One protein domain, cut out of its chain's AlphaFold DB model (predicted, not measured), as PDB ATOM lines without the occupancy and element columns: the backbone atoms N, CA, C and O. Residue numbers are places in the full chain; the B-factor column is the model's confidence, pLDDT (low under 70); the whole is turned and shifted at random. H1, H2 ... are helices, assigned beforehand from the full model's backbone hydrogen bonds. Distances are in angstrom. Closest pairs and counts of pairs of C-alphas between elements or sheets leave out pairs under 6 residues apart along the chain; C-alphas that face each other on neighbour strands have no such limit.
ATOM      1  N   LEU A  20     -20.025  33.998 -35.947       89.88
ATOM      2  CA  LEU A  20     -19.263  32.754 -35.784       89.88
ATOM      3  C   LEU A  20     -19.180  31.930 -37.084       89.88
ATOM      4  O   LEU A  20     -18.068  31.563 -37.463       89.88
ATOM      5  N   PRO A  21     -20.281  31.706 -37.835       91.81
ATOM      6  CA  PRO A  21     -20.198  31.081 -39.156       91.81
ATOM      7  C   PRO A  21     -19.266  31.811 -40.131       91.81
ATOM      8  O   PRO A  21     -18.534  31.158 -40.869       91.81
ATOM      9  N   ARG A  22     -19.251  33.153 -40.137       93.00
ATOM     10  CA  ARG A  22     -18.338  33.934 -40.992       93.00
ATOM     11  C   ARG A  22     -16.883  33.741 -40.588       93.00
ATOM     12  O   ARG A  22     -16.054  33.526 -41.463       93.00
ATOM     13  N   VAL A  23     -16.579  33.786 -39.291       94.06
ATOM     14  CA  VAL A  23     -15.221  33.540 -38.783       94.06
ATOM     15  C   VAL A  23     -14.753  32.146 -39.192       94.06
ATOM     16  O   VAL A  23     -13.669  32.011 -39.748       94.06
ATOM     17  N   LEU A  24     -15.589  31.123 -39.006       94.44
ATOM     18  CA  LEU A  24     -15.274  29.759 -39.436       94.44
ATOM     19  C   LEU A  24     -15.106  29.645 -40.956       94.44
ATOM     20  O   LEU A  24     -14.208  28.944 -41.413       94.44
ATOM     21  N   GLY A  25     -15.902  30.372 -41.742       94.31
ATOM     22  CA  GLY A  25     -15.730  30.466 -43.193       94.31
ATOM     23  C   GLY A  25     -14.386  31.082 -43.594       94.31
ATOM     24  O   GLY A  25     -13.697  30.541 -44.453       94.31
ATOM     25  N   VAL A  26     -13.966  32.167 -42.933       96.12
ATOM     26  CA  VAL A  26     -12.646  32.788 -43.154       96.12
ATOM     27  C   VAL A  26     -11.523  31.828 -42.765       96.12
ATOM     28  O   VAL A  26     -10.592  31.632 -43.542       96.12
ATOM     29  N   VAL A  27     -11.623  31.179 -41.602       96.38
ATOM     30  CA  VAL A  27     -10.648  30.172 -41.157       96.38
ATOM     31  C   VAL A  27     -10.563  29.026 -42.162       96.38
ATOM     32  O   VAL A  27      -9.462  28.611 -42.521       96.38
ATOM     33  N   SER A  28     -11.705  28.550 -42.662       95.50
ATOM     34  CA  SER A  28     -11.767  27.512 -43.689       95.50
ATOM     35  C   SER A  28     -11.071  27.943 -44.980       95.50
ATOM     36  O   SER A  28     -10.261  27.184 -45.508       95.50
ATOM     37  N   ALA A  29     -11.306  29.169 -45.450       96.56
ATOM     38  CA  ALA A  29     -10.670  29.695 -46.655       96.56
ATOM     39  C   ALA A  29      -9.145  29.823 -46.498       96.56
ATOM     40  O   ALA A  29      -8.397  29.380 -47.367       96.56
ATOM     41  N   VAL A  30      -8.680  30.378 -45.374       96.38
ATOM     42  CA  VAL A  30      -7.245  30.546 -45.095       96.38
ATOM     43  C   VAL A  30      -6.552  29.191 -45.002       96.38
ATOM     44  O   VAL A  30      -5.558  28.957 -45.679       96.38
ATOM     45  N   THR A  31      -7.091  28.267 -44.207       95.75
ATOM     46  CA  THR A  31      -6.519  26.918 -44.077       95.75
ATOM     47  C   THR A  31      -6.599  26.137 -45.386       95.75
ATOM     48  O   THR A  31      -5.646  25.453 -45.735       95.75
ATOM     49  N   GLY A  32      -7.664  26.299 -46.171       94.56
ATOM     50  CA  GLY A  32      -7.772  25.708 -47.504       94.56
ATOM     51  C   GLY A  32      -6.676  26.212 -48.443       94.56
ATOM     52  O   GLY A  32      -6.012  25.413 -49.097       94.56
ATOM     53  N   ALA A  33      -6.412  27.521 -48.452       94.31
ATOM     54  CA  ALA A  33      -5.315  28.095 -49.227       94.31
ATOM     55  C   ALA A  33      -3.950  27.542 -48.783       94.31
ATOM     56  O   ALA A  33      -3.162  27.126 -49.631       94.31
ATOM     57  N   LEU A  34      -3.696  27.457 -47.470       93.19
ATOM     58  CA  LEU A  34      -2.467  26.865 -46.920       93.19
ATOM     59  C   LEU A  34      -2.303  25.389 -47.316       93.19
ATOM     60  O   LEU A  34      -1.187  24.952 -47.593       93.19
ATOM     61  N   ALA A  35      -3.408  24.639 -47.388       92.06
ATOM     62  CA  ALA A  35      -3.409  23.250 -47.832       92.06
ATOM     63  C   ALA A  35      -2.992  23.120 -49.301       92.06
ATOM     64  O   ALA A  35      -2.123  22.310 -49.629       92.06
ATOM     65  N   VAL A  36      -3.596  23.948 -50.160       90.69
ATOM     66  CA  VAL A  36      -3.373  23.959 -51.612       90.69
ATOM     67  C   VAL A  36      -1.933  24.324 -51.950       90.69
ATOM     68  O   VAL A  36      -1.329  23.675 -52.793       90.69
ATOM     69  N   ILE A  37      -1.360  25.326 -51.278       89.94
ATOM     70  CA  ILE A  37       0.030  25.738 -51.525       89.94
ATOM     71  C   ILE A  37       1.058  24.868 -50.783       89.94
ATOM     72  O   ILE A  37       2.256  25.147 -50.850       89.94
ATOM     73  N   GLY A  38       0.597  23.872 -50.021       87.06
ATOM     74  CA  GLY A  38       1.438  22.993 -49.216       87.06
ATOM     75  C   GLY A  38       2.311  23.742 -48.221       87.06
ATOM     76  O   GLY A  38       3.488  23.423 -48.100       87.06
ATOM     77  N   TRP A  39       1.769  24.757 -47.546       89.00
ATOM     78  CA  TRP A  39       2.520  25.553 -46.573       89.00
ATOM     79  C   TRP A  39       3.049  24.672 -45.422       89.00
ATOM     80  O   TRP A  39       2.343  23.754 -44.997       89.00
ATOM     81  N   PRO A  40       4.261  24.909 -44.888       86.88
ATOM     82  CA  PRO A  40       4.774  24.159 -43.743       86.88
ATOM     83  C   PRO A  40       4.049  24.533 -42.439       86.88
ATOM     84  O   PRO A  40       3.873  25.709 -42.115       86.88
ATOM     85  N   VAL A  41       3.656  23.531 -41.645       84.56
ATOM     86  CA  VAL A  41       3.059  23.771 -40.316       84.56
ATOM     87  C   VAL A  41       4.127  24.291 -39.340       84.56
ATOM     88  O   VAL A  41       5.142  23.616 -39.157       84.56
ATOM     89  N   PRO A  42       3.903  25.435 -38.660       81.19
ATOM     90  CA  PRO A  42       4.827  25.942 -37.652       81.19
ATOM     91  C   PRO A  42       4.997  24.957 -36.495       81.19
ATOM     92  O   PRO A  42       4.015  24.495 -35.904       81.19
ATOM     93  N   VAL A  43       6.242  24.671 -36.122       78.50
ATOM     94  CA  VAL A  43       6.531  23.836 -34.954       78.50
ATOM     95  C   VAL A  43       6.473  24.722 -33.715       78.50
ATOM     96  O   VAL A  43       7.417  25.441 -33.401       78.50
ATOM     97  N   GLU A  51      15.102  26.729 -28.971       62.84
ATOM     98  CA  GLU A  51      15.630  27.534 -30.088       62.84
ATOM     99  C   GLU A  51      15.472  26.784 -31.433       62.84
ATOM    100  O   GLU A  51      14.963  27.328 -32.411       62.84
ATOM    101  N   HIS A  52      15.666  25.464 -31.406       75.75
ATOM    102  CA  HIS A  52      15.468  24.529 -32.517       75.75
ATOM    103  C   HIS A  52      14.035  24.415 -33.094       75.75
ATOM    104  O   HIS A  52      13.838  23.778 -34.129       75.75
ATOM    105  N   ALA A  53      12.979  24.914 -32.437       78.69
ATOM    106  CA  ALA A  53      11.615  24.864 -32.999       78.69
ATOM    107  C   ALA A  53      11.360  26.005 -33.989       78.69
ATOM    108  O   ALA A  53      10.750  25.799 -35.043       78.69
ATOM    109  N   TRP A  54      11.882  27.187 -33.664       82.31
ATOM    110  CA  TRP A  54      11.866  28.321 -34.572       82.31
ATOM    111  C   TRP A  54      12.751  28.045 -35.786       82.31
ATOM    112  O   TRP A  54      12.277  28.173 -36.910       82.31
ATOM    113  N   GLU A  55      13.975  27.555 -35.572       84.25
ATOM    114  CA  GLU A  55      14.907  27.205 -36.654       84.25
ATOM    115  C   GLU A  55      14.304  26.201 -37.639       84.25
ATOM    116  O   GLU A  55      14.321  26.442 -38.842       84.25
ATOM    117  N   ARG A  56      13.663  25.132 -37.146       82.38
ATOM    118  CA  ARG A  56      12.966  24.160 -38.009       82.38
ATOM    119  C   ARG A  56      11.818  24.775 -38.803       82.38
ATOM    120  O   ARG A  56      11.578  24.381 -39.940       82.38
ATOM    121  N   THR A  57      11.102  25.732 -38.215       83.62
ATOM    122  CA  THR A  57      10.030  26.448 -38.918       83.62
ATOM    123  C   THR A  57      10.610  27.346 -40.010       83.62
ATOM    124  O   THR A  57      10.118  27.326 -41.134       83.62
ATOM    125  N   VAL A  58      11.676  28.094 -39.705       86.31
ATOM    126  CA  VAL A  58      12.377  28.948 -40.675       86.31
ATOM    127  C   VAL A  58      12.945  28.114 -41.818       86.31
ATOM    128  O   VAL A  58      12.731  28.465 -42.973       86.31
ATOM    129  N   GLN A  59      13.595  26.992 -41.514       86.50
ATOM    130  CA  GLN A  59      14.139  26.085 -42.518       86.50
ATOM    131  C   GLN A  59      13.035  25.524 -43.420       86.50
ATOM    132  O   GLN A  59      13.146  25.610 -44.636       86.50
ATOM    133  N   GLY A  60      11.908  25.081 -42.852       84.50
ATOM    134  CA  GLY A  60      10.768  24.620 -43.649       84.50
ATOM    135  C   GLY A  60      10.190  25.695 -44.580       84.50
ATOM    136  O   GLY A  60       9.756  25.379 -45.686       84.50
ATOM    137  N   VAL A  61      10.200  26.968 -44.164       87.12
ATOM    138  CA  VAL A  61       9.790  28.099 -45.017       87.12
ATOM    139  C   VAL A  61      10.827  28.383 -46.105       87.12
ATOM    140  O   VAL A  61      10.444  28.656 -47.239       87.12
ATOM    141  N   GLN A  62      12.121  28.313 -45.792       89.00
ATOM    142  CA  GLN A  62      13.194  28.490 -46.775       89.00
ATOM    143  C   GLN A  62      13.159  27.397 -47.847       89.00
ATOM    144  O   GLN A  62      13.191  27.718 -49.031       89.00
ATOM    145  N   ASP A  63      12.993  26.141 -47.441       87.62
ATOM    146  CA  ASP A  63      12.833  24.991 -48.333       87.62
ATOM    147  C   ASP A  63      11.605  25.157 -49.240       87.62
ATOM    148  O   ASP A  63      11.669  24.954 -50.452       87.62
ATOM    149  N   TRP A  64      10.482  25.608 -48.668       89.38
ATOM    150  CA  TRP A  64       9.271  25.920 -49.428       89.38
ATOM    151  C   TRP A  64       9.524  27.028 -50.463       89.38
ATOM    152  O   TRP A  64       9.129  26.881 -51.620       89.38
ATOM    153  N   LEU A  65      10.202  28.114 -50.077       89.19
ATOM    154  CA  LEU A  65      10.516  29.243 -50.963       89.19
ATOM    155  C   LEU A  65      11.496  28.866 -52.079       89.19
ATOM    156  O   LEU A  65      11.355  29.371 -53.188       89.19
ATOM    157  N   ALA A  66      12.464  27.996 -51.790       88.19
ATOM    158  CA  ALA A  66      13.484  27.554 -52.737       88.19
ATOM    159  C   ALA A  66      12.985  26.481 -53.720       88.19
ATOM    160  O   ALA A  66      13.654  26.206 -54.713       88.19
ATOM    161  N   HIS A  67      11.838  25.852 -53.447       84.94
ATOM    162  CA  HIS A  67      11.297  24.803 -54.300       84.94
ATOM    163  C   HIS A  67      10.521  25.367 -55.488       84.94
ATOM    164  O   HIS A  67       9.549  26.109 -55.312       84.94
ATOM    165  N   ASP A  68      10.898  24.927 -56.683       81.75
ATOM    166  CA  ASP A  68      10.190  25.209 -57.925       81.75
ATOM    167  C   ASP A  68       9.162  24.110 -58.224       81.75
ATOM    168  O   ASP A  68       9.476  22.920 -58.219       81.75
ATOM    169  N   GLY A  69       7.923  24.505 -58.527       80.25
ATOM    170  CA  GLY A  69       6.846  23.585 -58.902       80.25
ATOM    171  C   GLY A  69       5.747  23.433 -57.850       80.25
ATOM    172  O   GLY A  69       5.560  24.278 -56.972       80.25
ATOM    173  N   TRP A  70       4.946  22.374 -57.993       79.31
ATOM    174  CA  TRP A  70       3.806  22.124 -57.114       79.31
ATOM    175  C   TRP A  70       4.261  21.575 -55.761       79.31
ATOM    176  O   TRP A  70       4.957  20.561 -55.688       79.31
ATOM    177  N   ARG A  71       3.825  22.221 -54.679       83.81
ATOM    178  CA  ARG A  71       4.243  21.906 -53.311       83.81
ATOM    179  C   ARG A  71       3.184  21.051 -52.633       83.81
ATOM    180  O   ARG A  71       2.038  21.469 -52.492       83.81
ATOM    181  N   ALA A  72       3.574  19.858 -52.205       76.50
ATOM    182  CA  ALA A  72       2.708  18.934 -51.492       76.50
ATOM    183  C   ALA A  72       3.455  18.372 -50.284       76.50
ATOM    184  O   ALA A  72       4.562  17.843 -50.398       76.50
ATOM    185  N   SER A  73       2.837  18.479 -49.114       83.25
ATOM    186  CA  SER A  73       3.381  17.898 -47.893       83.25
ATOM    187  C   SER A  73       2.273  17.351 -47.003       83.25
ATOM    188  O   SER A  73       1.095  17.638 -47.206       83.25
ATOM    189  N   GLY A  74       2.627  16.586 -45.974       82.44
ATOM    190  CA  GLY A  74       1.682  16.100 -44.975       82.44
ATOM    191  C   GLY A  74       0.964  17.247 -44.254       82.44
ATOM    192  O   GLY A  74      -0.165  17.091 -43.789       82.44
ATOM    193  N   SER A  75       1.567  18.442 -44.249       85.62
ATOM    194  CA  SER A  75       0.925  19.686 -43.827       85.62
ATOM    195  C   SER A  75      -0.306  20.038 -44.666       85.62
ATOM    196  O   SER A  75      -1.272  20.552 -44.105       85.62
ATOM    197  N   SER A  76      -0.338  19.701 -45.961       89.50
ATOM    198  CA  SER A  76      -1.520  19.879 -46.814       89.50
ATOM    199  C   SER A  76      -2.731  19.116 -46.283       89.50
ATOM    200  O   SER A  76      -3.831  19.662 -46.262       89.50
ATOM    201  N   TRP A  77      -2.547  17.888 -45.785       91.62
ATOM    202  CA  TRP A  77      -3.644  17.112 -45.195       91.62
ATOM    203  C   TRP A  77      -4.119  17.701 -43.871       91.62
ATOM    204  O   TRP A  77      -5.321  17.735 -43.617       91.62
ATOM    205  N   LEU A  78      -3.200  18.220 -43.050       91.38
ATOM    206  CA  LEU A  78      -3.541  18.892 -41.793       91.38
ATOM    207  C   LEU A  78      -4.355  20.165 -42.044       91.38
ATOM    208  O   LEU A  78      -5.418  20.353 -41.451       91.38
ATOM    209  N   TYR A  79      -3.886  21.019 -42.953       92.38
ATOM    210  CA  TYR A  79      -4.591  22.235 -43.337       92.38
ATOM    211  C   TYR A  79      -5.922  21.936 -44.037       92.38
ATOM    212  O   TYR A  79      -6.920  22.596 -43.752       92.38
ATOM    213  N   GLY A  80      -5.974  20.905 -44.884       92.44
ATOM    214  CA  GLY A  80      -7.202  20.451 -45.534       92.44
ATOM    215  C   GLY A  80      -8.234  19.943 -44.529       92.44
ATOM    216  O   GLY A  80      -9.393  20.351 -44.573       92.44
ATOM    217  N   ALA A  81      -7.814  19.123 -43.563       93.81
ATOM    218  CA  ALA A  81      -8.680  18.647 -42.487       93.81
ATOM    219  C   ALA A  81      -9.197  19.802 -41.618       93.81
ATOM    220  O   ALA A  81     -10.387  19.844 -41.307       93.81
ATOM    221  N   ALA A  82      -8.342  20.774 -41.279       93.56
ATOM    222  CA  ALA A  82      -8.751  21.977 -40.555       93.56
ATOM    223  C   ALA A  82      -9.756  22.823 -41.358       93.56
ATOM    224  O   ALA A  82     -10.748  23.293 -40.801       93.56
ATOM    225  N   SER A  83      -9.542  22.963 -42.669       95.50
ATOM    226  CA  SER A  83     -10.442  23.684 -43.572       95.50
ATOM    227  C   SER A  83     -11.822  23.038 -43.643       95.50
ATOM    228  O   SER A  83     -12.833  23.732 -43.485       95.50
ATOM    229  N   VAL A  84     -11.870  21.711 -43.793       95.81
ATOM    230  CA  VAL A  84     -13.115  20.934 -43.800       95.81
ATOM    231  C   VAL A  84     -13.803  20.985 -42.442       95.81
ATOM    232  O   VAL A  84     -15.007  21.217 -42.394       95.81
ATOM    233  N   ALA A  85     -13.066  20.848 -41.337       95.62
ATOM    234  CA  ALA A  85     -13.626  20.958 -39.991       95.62
ATOM    235  C   ALA A  85     -14.257  22.337 -39.751       95.62
ATOM    236  O   ALA A  85     -15.371  22.424 -39.235       95.62
ATOM    237  N   ALA A  86     -13.576  23.413 -40.156       94.38
ATOM    238  CA  ALA A  86     -14.081  24.774 -40.026       94.38
ATOM    239  C   ALA A  86     -15.333  25.003 -40.889       94.38
ATOM    240  O   ALA A  86     -16.321  25.551 -40.399       94.38
ATOM    241  N   LEU A  87     -15.338  24.525 -42.139       95.25
ATOM    242  CA  LEU A  87     -16.500  24.624 -43.028       95.25
ATOM    243  C   LEU A  87     -17.693  23.825 -42.495       95.25
ATOM    244  O   LEU A  87     -18.803  24.351 -42.399       95.25
ATOM    245  N   ALA A  88     -17.463  22.572 -42.106       93.62
ATOM    246  CA  ALA A  88     -18.467  21.721 -41.484       93.62
ATOM    247  C   ALA A  88     -19.018  22.373 -40.209       93.62
ATOM    248  O   ALA A  88     -20.230  22.424 -40.019       93.62
ATOM    249  N   GLY A  89     -18.149  22.956 -39.381       93.19
ATOM    250  CA  GLY A  89     -18.536  23.716 -38.196       93.19
ATOM    251  C   GLY A  89     -19.456  24.886 -38.542       93.19
ATOM    252  O   GLY A  89     -20.537  25.004 -37.964       93.19
ATOM    253  N   ALA A  90     -19.098  25.697 -39.542       93.12
ATOM    254  CA  ALA A  90     -19.937  26.798 -40.014       93.12
ATOM    255  C   ALA A  90     -21.324  26.307 -40.453       93.12
ATOM    256  O   ALA A  90     -22.332  26.888 -40.056       93.12
ATOM    257  N   ILE A  91     -21.386  25.200 -41.202       92.75
ATOM    258  CA  ILE A  91     -22.643  24.574 -41.636       92.75
ATOM    259  C   ILE A  91     -23.474  24.127 -40.428       92.75
ATOM    260  O   ILE A  91     -24.669  24.409 -40.371       92.75
ATOM    261  N   THR A  92     -22.868  23.485 -39.426       93.62
ATOM    262  CA  THR A  92     -23.612  23.032 -38.236       93.62
ATOM    263  C   THR A  92     -24.222  24.181 -37.435       93.62
ATOM    264  O   THR A  92     -25.322  24.028 -36.905       93.62
ATOM    265  N   LEU A  93     -23.562  25.344 -37.390       91.25
ATOM    266  CA  LEU A  93     -24.091  26.548 -36.739       91.25
ATOM    267  C   LEU A  93     -25.283  27.151 -37.496       91.25
ATOM    268  O   LEU A  93     -26.124  27.810 -36.889       91.25
ATOM    269  N   LEU A  94     -25.385  26.908 -38.804       90.69
ATOM    270  CA  LEU A  94     -26.528  27.318 -39.624       90.69
ATOM    271  C   LEU A  94     -27.722  26.351 -39.513       90.69
ATOM    272  O   LEU A  94     -28.810  26.668 -39.990       90.69
ATOM    273  N   HIS A  95     -27.550  25.201 -38.851       90.88
ATOM    274  CA  HIS A  95     -28.587  24.187 -38.649       90.88
ATOM    275  C   HIS A  95     -28.854  23.929 -37.151       90.88
ATOM    276  O   HIS A  95     -28.488  22.874 -36.621       90.88
ATOM    277  N   PRO A  96     -29.541  24.853 -36.447       85.69
ATOM    278  CA  PRO A  96     -29.766  24.741 -35.003       85.69
ATOM    279  C   PRO A  96     -30.586  23.503 -34.612       85.69
ATOM    280  O   PRO A  96     -30.361  22.947 -33.542       85.69
ATOM    281  N   GLY A  97     -31.470  23.021 -35.495       91.31
ATOM    282  CA  GLY A  97     -32.313  21.842 -35.259       91.31
ATOM    283  C   GLY A  97     -31.600  20.486 -35.338       91.31
ATOM    284  O   GLY A  97     -32.253  19.453 -35.227       91.31
ATOM    285  N   TRP A  98     -30.286  20.442 -35.576       94.38
ATOM    286  CA  TRP A  98     -29.532  19.185 -35.553       94.38
ATOM    287  C   TRP A  98     -29.127  18.792 -34.134       94.38
ATOM    288  O   TRP A  98     -28.729  19.639 -33.336       94.38
ATOM    289  N   THR A  99     -29.149  17.485 -33.860       95.56
ATOM    290  CA  THR A  99     -28.615  16.922 -32.616       95.56
ATOM    291  C   THR A  99     -27.103  17.120 -32.530       95.56
ATOM    292  O   THR A  99     -26.405  17.117 -33.548       95.56
ATOM    293  N   ASP A 100     -26.570  17.240 -31.314       93.31
ATOM    294  CA  ASP A 100     -25.131  17.453 -31.109       93.31
ATOM    295  C   ASP A 100     -24.293  16.280 -31.621       93.31
ATOM    296  O   ASP A 100     -23.256  16.489 -32.245       93.31
ATOM    297  N   ALA A 101     -24.799  15.050 -31.480       95.19
ATOM    298  CA  ALA A 101     -24.180  13.863 -32.064       95.19
ATOM    299  C   ALA A 101     -24.049  13.974 -33.592       95.19
ATOM    300  O   ALA A 101     -23.002  13.648 -34.147       95.19
ATOM    301  N   ARG A 102     -25.079  14.490 -34.281       94.88
ATOM    302  CA  ARG A 102     -25.035  14.712 -35.732       94.88
ATOM    303  C   ARG A 102     -24.034  15.802 -36.099       94.88
ATOM    304  O   ARG A 102     -23.275  15.618 -37.044       94.88
ATOM    305  N   LYS A 103     -24.014  16.921 -35.369       92.81
ATOM    306  CA  LYS A 103     -23.053  18.012 -35.608       92.81
ATOM    307  C   LYS A 103     -21.615  17.516 -35.444       92.81
ATOM    308  O   LYS A 103     -20.790  17.735 -36.327       92.81
ATOM    309  N   LEU A 104     -21.348  16.780 -34.366       92.31
ATOM    310  CA  LEU A 104     -20.038  16.196 -34.092       92.31
ATOM    311  C   LEU A 104     -19.650  15.174 -35.162       92.31
ATOM    312  O   LEU A 104     -18.543  15.246 -35.684       92.31
ATOM    313  N   ALA A 105     -20.561  14.279 -35.550       94.31
ATOM    314  CA  ALA A 105     -20.311  13.306 -36.611       94.31
ATOM    315  C   ALA A 105     -19.990  13.976 -37.954       94.31
ATOM    316  O   ALA A 105     -19.087  13.532 -38.654       94.31
ATOM    317  N   VAL A 106     -20.682  15.065 -38.305       93.06
ATOM    318  CA  VAL A 106     -20.401  15.813 -39.536       93.06
ATOM    319  C   VAL A 106     -19.012  16.441 -39.476       93.06
ATOM    320  O   VAL A 106     -18.229  16.217 -40.391       93.06
ATOM    321  N   VAL A 107     -18.674  17.160 -38.402       92.69
ATOM    322  CA  VAL A 107     -17.379  17.853 -38.270       92.69
ATOM    323  C   VAL A 107     -16.217  16.865 -38.159       92.69
ATOM    324  O   VAL A 107     -15.291  16.898 -38.966       92.69
ATOM    325  N   VAL A 108     -16.267  15.976 -37.166       92.75
ATOM    326  CA  VAL A 108     -15.181  15.035 -36.863       92.75
ATOM    327  C   VAL A 108     -15.090  13.956 -37.932       92.75
ATOM    328  O   VAL A 108     -13.989  13.596 -38.336       92.75
ATOM    329  N   GLY A 109     -16.228  13.464 -38.424       90.75
ATOM    330  CA  GLY A 109     -16.262  12.431 -39.451       90.75
ATOM    331  C   GLY A 109     -15.645  12.909 -40.758       90.75
ATOM    332  O   GLY A 109     -14.721  12.272 -41.251       90.75
ATOM    333  N   THR A 110     -16.086  14.046 -41.310       88.06
ATOM    334  CA  THR A 110     -15.537  14.511 -42.601       88.06
ATOM    335  C   THR A 110     -14.074  14.931 -42.505       88.06
ATOM    336  O   THR A 110     -13.271  14.517 -43.340       88.06
ATOM    337  N   ALA A 111     -13.696  15.693 -41.475       91.75
ATOM    338  CA  ALA A 111     -12.308  16.111 -41.296       91.75
ATOM    339  C   ALA A 111     -11.382  14.928 -40.975       91.75
ATOM    340  O   ALA A 111     -10.286  14.828 -41.526       91.75
ATOM    341  N   GLY A 112     -11.834  14.010 -40.117       88.44
ATOM    342  CA  GLY A 112     -11.086  12.818 -39.731       88.44
ATOM    343  C   GLY A 112     -10.886  11.856 -40.897       88.44
ATOM    344  O   GLY A 112      -9.771  11.384 -41.102       88.44
ATOM    345  N   VAL A 113     -11.925  11.620 -41.706       92.38
ATOM    346  CA  VAL A 113     -11.813  10.803 -42.924       92.38
ATOM    347  C   VAL A 113     -10.790  11.408 -43.877       92.38
ATOM    348  O   VAL A 113      -9.901  10.689 -44.323       92.38
ATOM    349  N   LEU A 114     -10.858  12.716 -44.147       90.81
ATOM    350  CA  LEU A 114      -9.889  13.372 -45.027       90.81
ATOM    351  C   LEU A 114      -8.456  13.225 -44.501       90.81
ATOM    352  O   LEU A 114      -7.555  12.891 -45.267       90.81
ATOM    353  N   LEU A 115      -8.251  13.446 -43.201       90.38
ATOM    354  CA  LEU A 115      -6.929  13.370 -42.589       90.38
ATOM    355  C   LEU A 115      -6.347  11.954 -42.660       90.38
ATOM    356  O   LEU A 115      -5.202  11.776 -43.072       90.38
ATOM    357  N   VAL A 116      -7.136  10.950 -42.271       90.94
ATOM    358  CA  VAL A 116      -6.695   9.550 -42.238       90.94
ATOM    359  C   VAL A 116      -6.458   9.028 -43.648       90.94
ATOM    360  O   VAL A 116      -5.407   8.454 -43.910       90.94
ATOM    361  N   VAL A 117      -7.402   9.250 -44.568       89.25
ATOM    362  CA  VAL A 117      -7.282   8.778 -45.952       89.25
ATOM    363  C   VAL A 117      -6.130   9.482 -46.658       89.25
ATOM    364  O   VAL A 117      -5.334   8.817 -47.310       89.25
ATOM    365  N   GLY A 118      -5.991  10.798 -46.490       86.00
ATOM    366  CA  GLY A 118      -4.907  11.567 -47.094       86.00
ATOM    367  C   GLY A 118      -3.523  11.075 -46.671       86.00
ATOM    368  O   GLY A 118      -2.686  10.759 -47.518       86.00
ATOM    369  N   LEU A 119      -3.307  10.919 -45.361       87.75
ATOM    370  CA  LEU A 119      -2.052  10.390 -44.827       87.75
ATOM    371  C   LEU A 119      -1.813   8.931 -45.231       87.75
ATOM    372  O   LEU A 119      -0.690   8.574 -45.581       87.75
ATOM    373  N   ALA A 120      -2.855   8.095 -45.226       87.94
ATOM    374  CA  ALA A 120      -2.752   6.701 -45.647       87.94
ATOM    375  C   ALA A 120      -2.387   6.577 -47.132       87.94
ATOM    376  O   ALA A 120      -1.547   5.753 -47.476       87.94
ATOM    377  N   VAL A 121      -2.965   7.410 -48.002       87.69
ATOM    378  CA  VAL A 121      -2.628   7.458 -49.432       87.69
ATOM    379  C   VAL A 121      -1.190   7.928 -49.629       87.69
ATOM    380  O   VAL A 121      -0.447   7.296 -50.374       87.69
ATOM    381  N   GLN A 122      -0.767   8.991 -48.939       87.31
ATOM    382  CA  GLN A 122       0.610   9.483 -49.021       87.31
ATOM    383  C   GLN A 122       1.616   8.404 -48.598       87.31
ATOM    384  O   GLN A 122       2.607   8.174 -49.289       87.31
ATOM    385  N   TRP A 123       1.316   7.694 -47.508       87.56
ATOM    386  CA  TRP A 123       2.125   6.582 -47.024       87.56
ATOM    387  C   TRP A 123       2.130   5.390 -47.989       87.56
ATOM    388  O   TRP A 123       3.195   4.869 -48.310       87.56
ATOM    389  N   ALA A 124       0.964   4.984 -48.498       89.06
ATOM    390  CA  ALA A 124       0.828   3.854 -49.418       89.06
ATOM    391  C   ALA A 124       1.551   4.085 -50.754       89.06
ATOM    392  O   ALA A 124       2.043   3.138 -51.361       89.06
ATOM    393  N   LEU A 125       1.642   5.341 -51.198       87.69
ATOM    394  CA  LEU A 125       2.394   5.738 -52.388       87.69
ATOM    395  C   LEU A 125       3.898   5.928 -52.123       87.69
ATOM    396  O   LEU A 125       4.632   6.277 -53.044       87.69
ATOM    397  N   GLY A 126       4.364   5.728 -50.884       83.94
ATOM    398  CA  GLY A 126       5.763   5.933 -50.503       83.94
ATOM    399  C   GLY A 126       6.225   7.384 -50.649       83.94
ATOM    400  O   GLY A 126       7.418   7.636 -50.808       83.94
TER     401      GLY A 126
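This is residues 20 to 43 and 51 to 126 of the 135 residues of an uncharacterized protein of Curtobacterium sp. YC1 (UniProt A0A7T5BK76). Three helices, H4, H3 and H1, lie side by side in a flat row with H3 in the middle, each running the other way from its neighbour, and a fourth helix, H2, is set off beyond one end of the row and runs crosswise to it. H2 packs on no other helix, and it is on the side where H1 and H4 end and H3 begins, joined to H3 by residues 67 to 73. The printed part has 100 residues with four named helices, in the order H1, H2, H3, H4 along the chain, and no named strand; the class is all helix. The whole is loose, with a radius of gyration of the C-alphas of 15.8 A, and its outline is elongated, the C-alphas spanning 49 by 31 by 28 A along the three main axes.

The longest helix by residues is H4, residues 100 to 124, which measures 34.6 A from first to last C-alpha. It begins with C-alpha 100 at (-25.131, 17.453, -31.109) and ends with C-alpha 124 at (0.828, 3.854, -49.418), x rising along it. H3 is made of residues 74 to 94 and is 30.8 A long; x falls along it, from C-alpha 74 at (1.682, 16.100, -44.975) to C-alpha 94 at (-26.528, 27.318, -39.624). H1, residues 20 to 36, is 24.1 A long and begins with C-alpha 20 at (-19.263, 32.754, -35.784). H2, residues 51 to 66, is 22.8 A long; from C-alpha 51 at (15.630, 27.534, -30.088) to C-alpha 66 at (13.484, 27.554, -52.737) the change is mostly in z.

H4 and H3 touch, with 29 pairs of C-alphas within 8 A, and the closest C-alphas of the two are those of Ala 81 and Ala 111, 4.6 A apart. Their lines stand at a shallow tilt of 16 degrees and they run opposite ways; the two form a helical hairpin. Their centres are 9.7 A apart. H3 and H1 touch as well, with 43 pairs of C-alphas within 8 A. The closest C-alphas there are those of Ala 35 and Ser 76, 4.0 A apart, and the centres of the two helices are 7.5 A apart. H1 and H3 also run opposite ways, at a shallow tilt of 20 degrees. H1 and H4 are apart, with no C-alpha of the one within 8 A of the other. H2 touches no helix: it is apart from H1, from H3 and from H4. In H1, H2, H3 and H4 every pair of O of residue i and N of residue i+4 is within hydrogen-bond range.

The two C-alphas farthest apart in the domain are those of Ala 66, the last residue of H2, and Gly 97, between H3 and H4, at 49.4 A. The C-alphas of the first and last printed residues, Leu 20 and Gly 126, are 39.5 A apart. Residues 44 to 50 are cut out and not printed, and C-alpha 43 is 11.0 A from C-alpha 51 across the cut. The link from H1 to H2 runs across this cut. Of the links that are printed whole, the one from H3 to H4, five residues, is tight, and the one from H2 to H3, seven residues, is short. The printed part begins at residue 20 and ends at residue 126 of a full chain of 135 residues. The mean pLDDT of the printed part is 89.4, and residue 51 is the one printed residue under 70; the mean is 84 for H2 and 94 for H1.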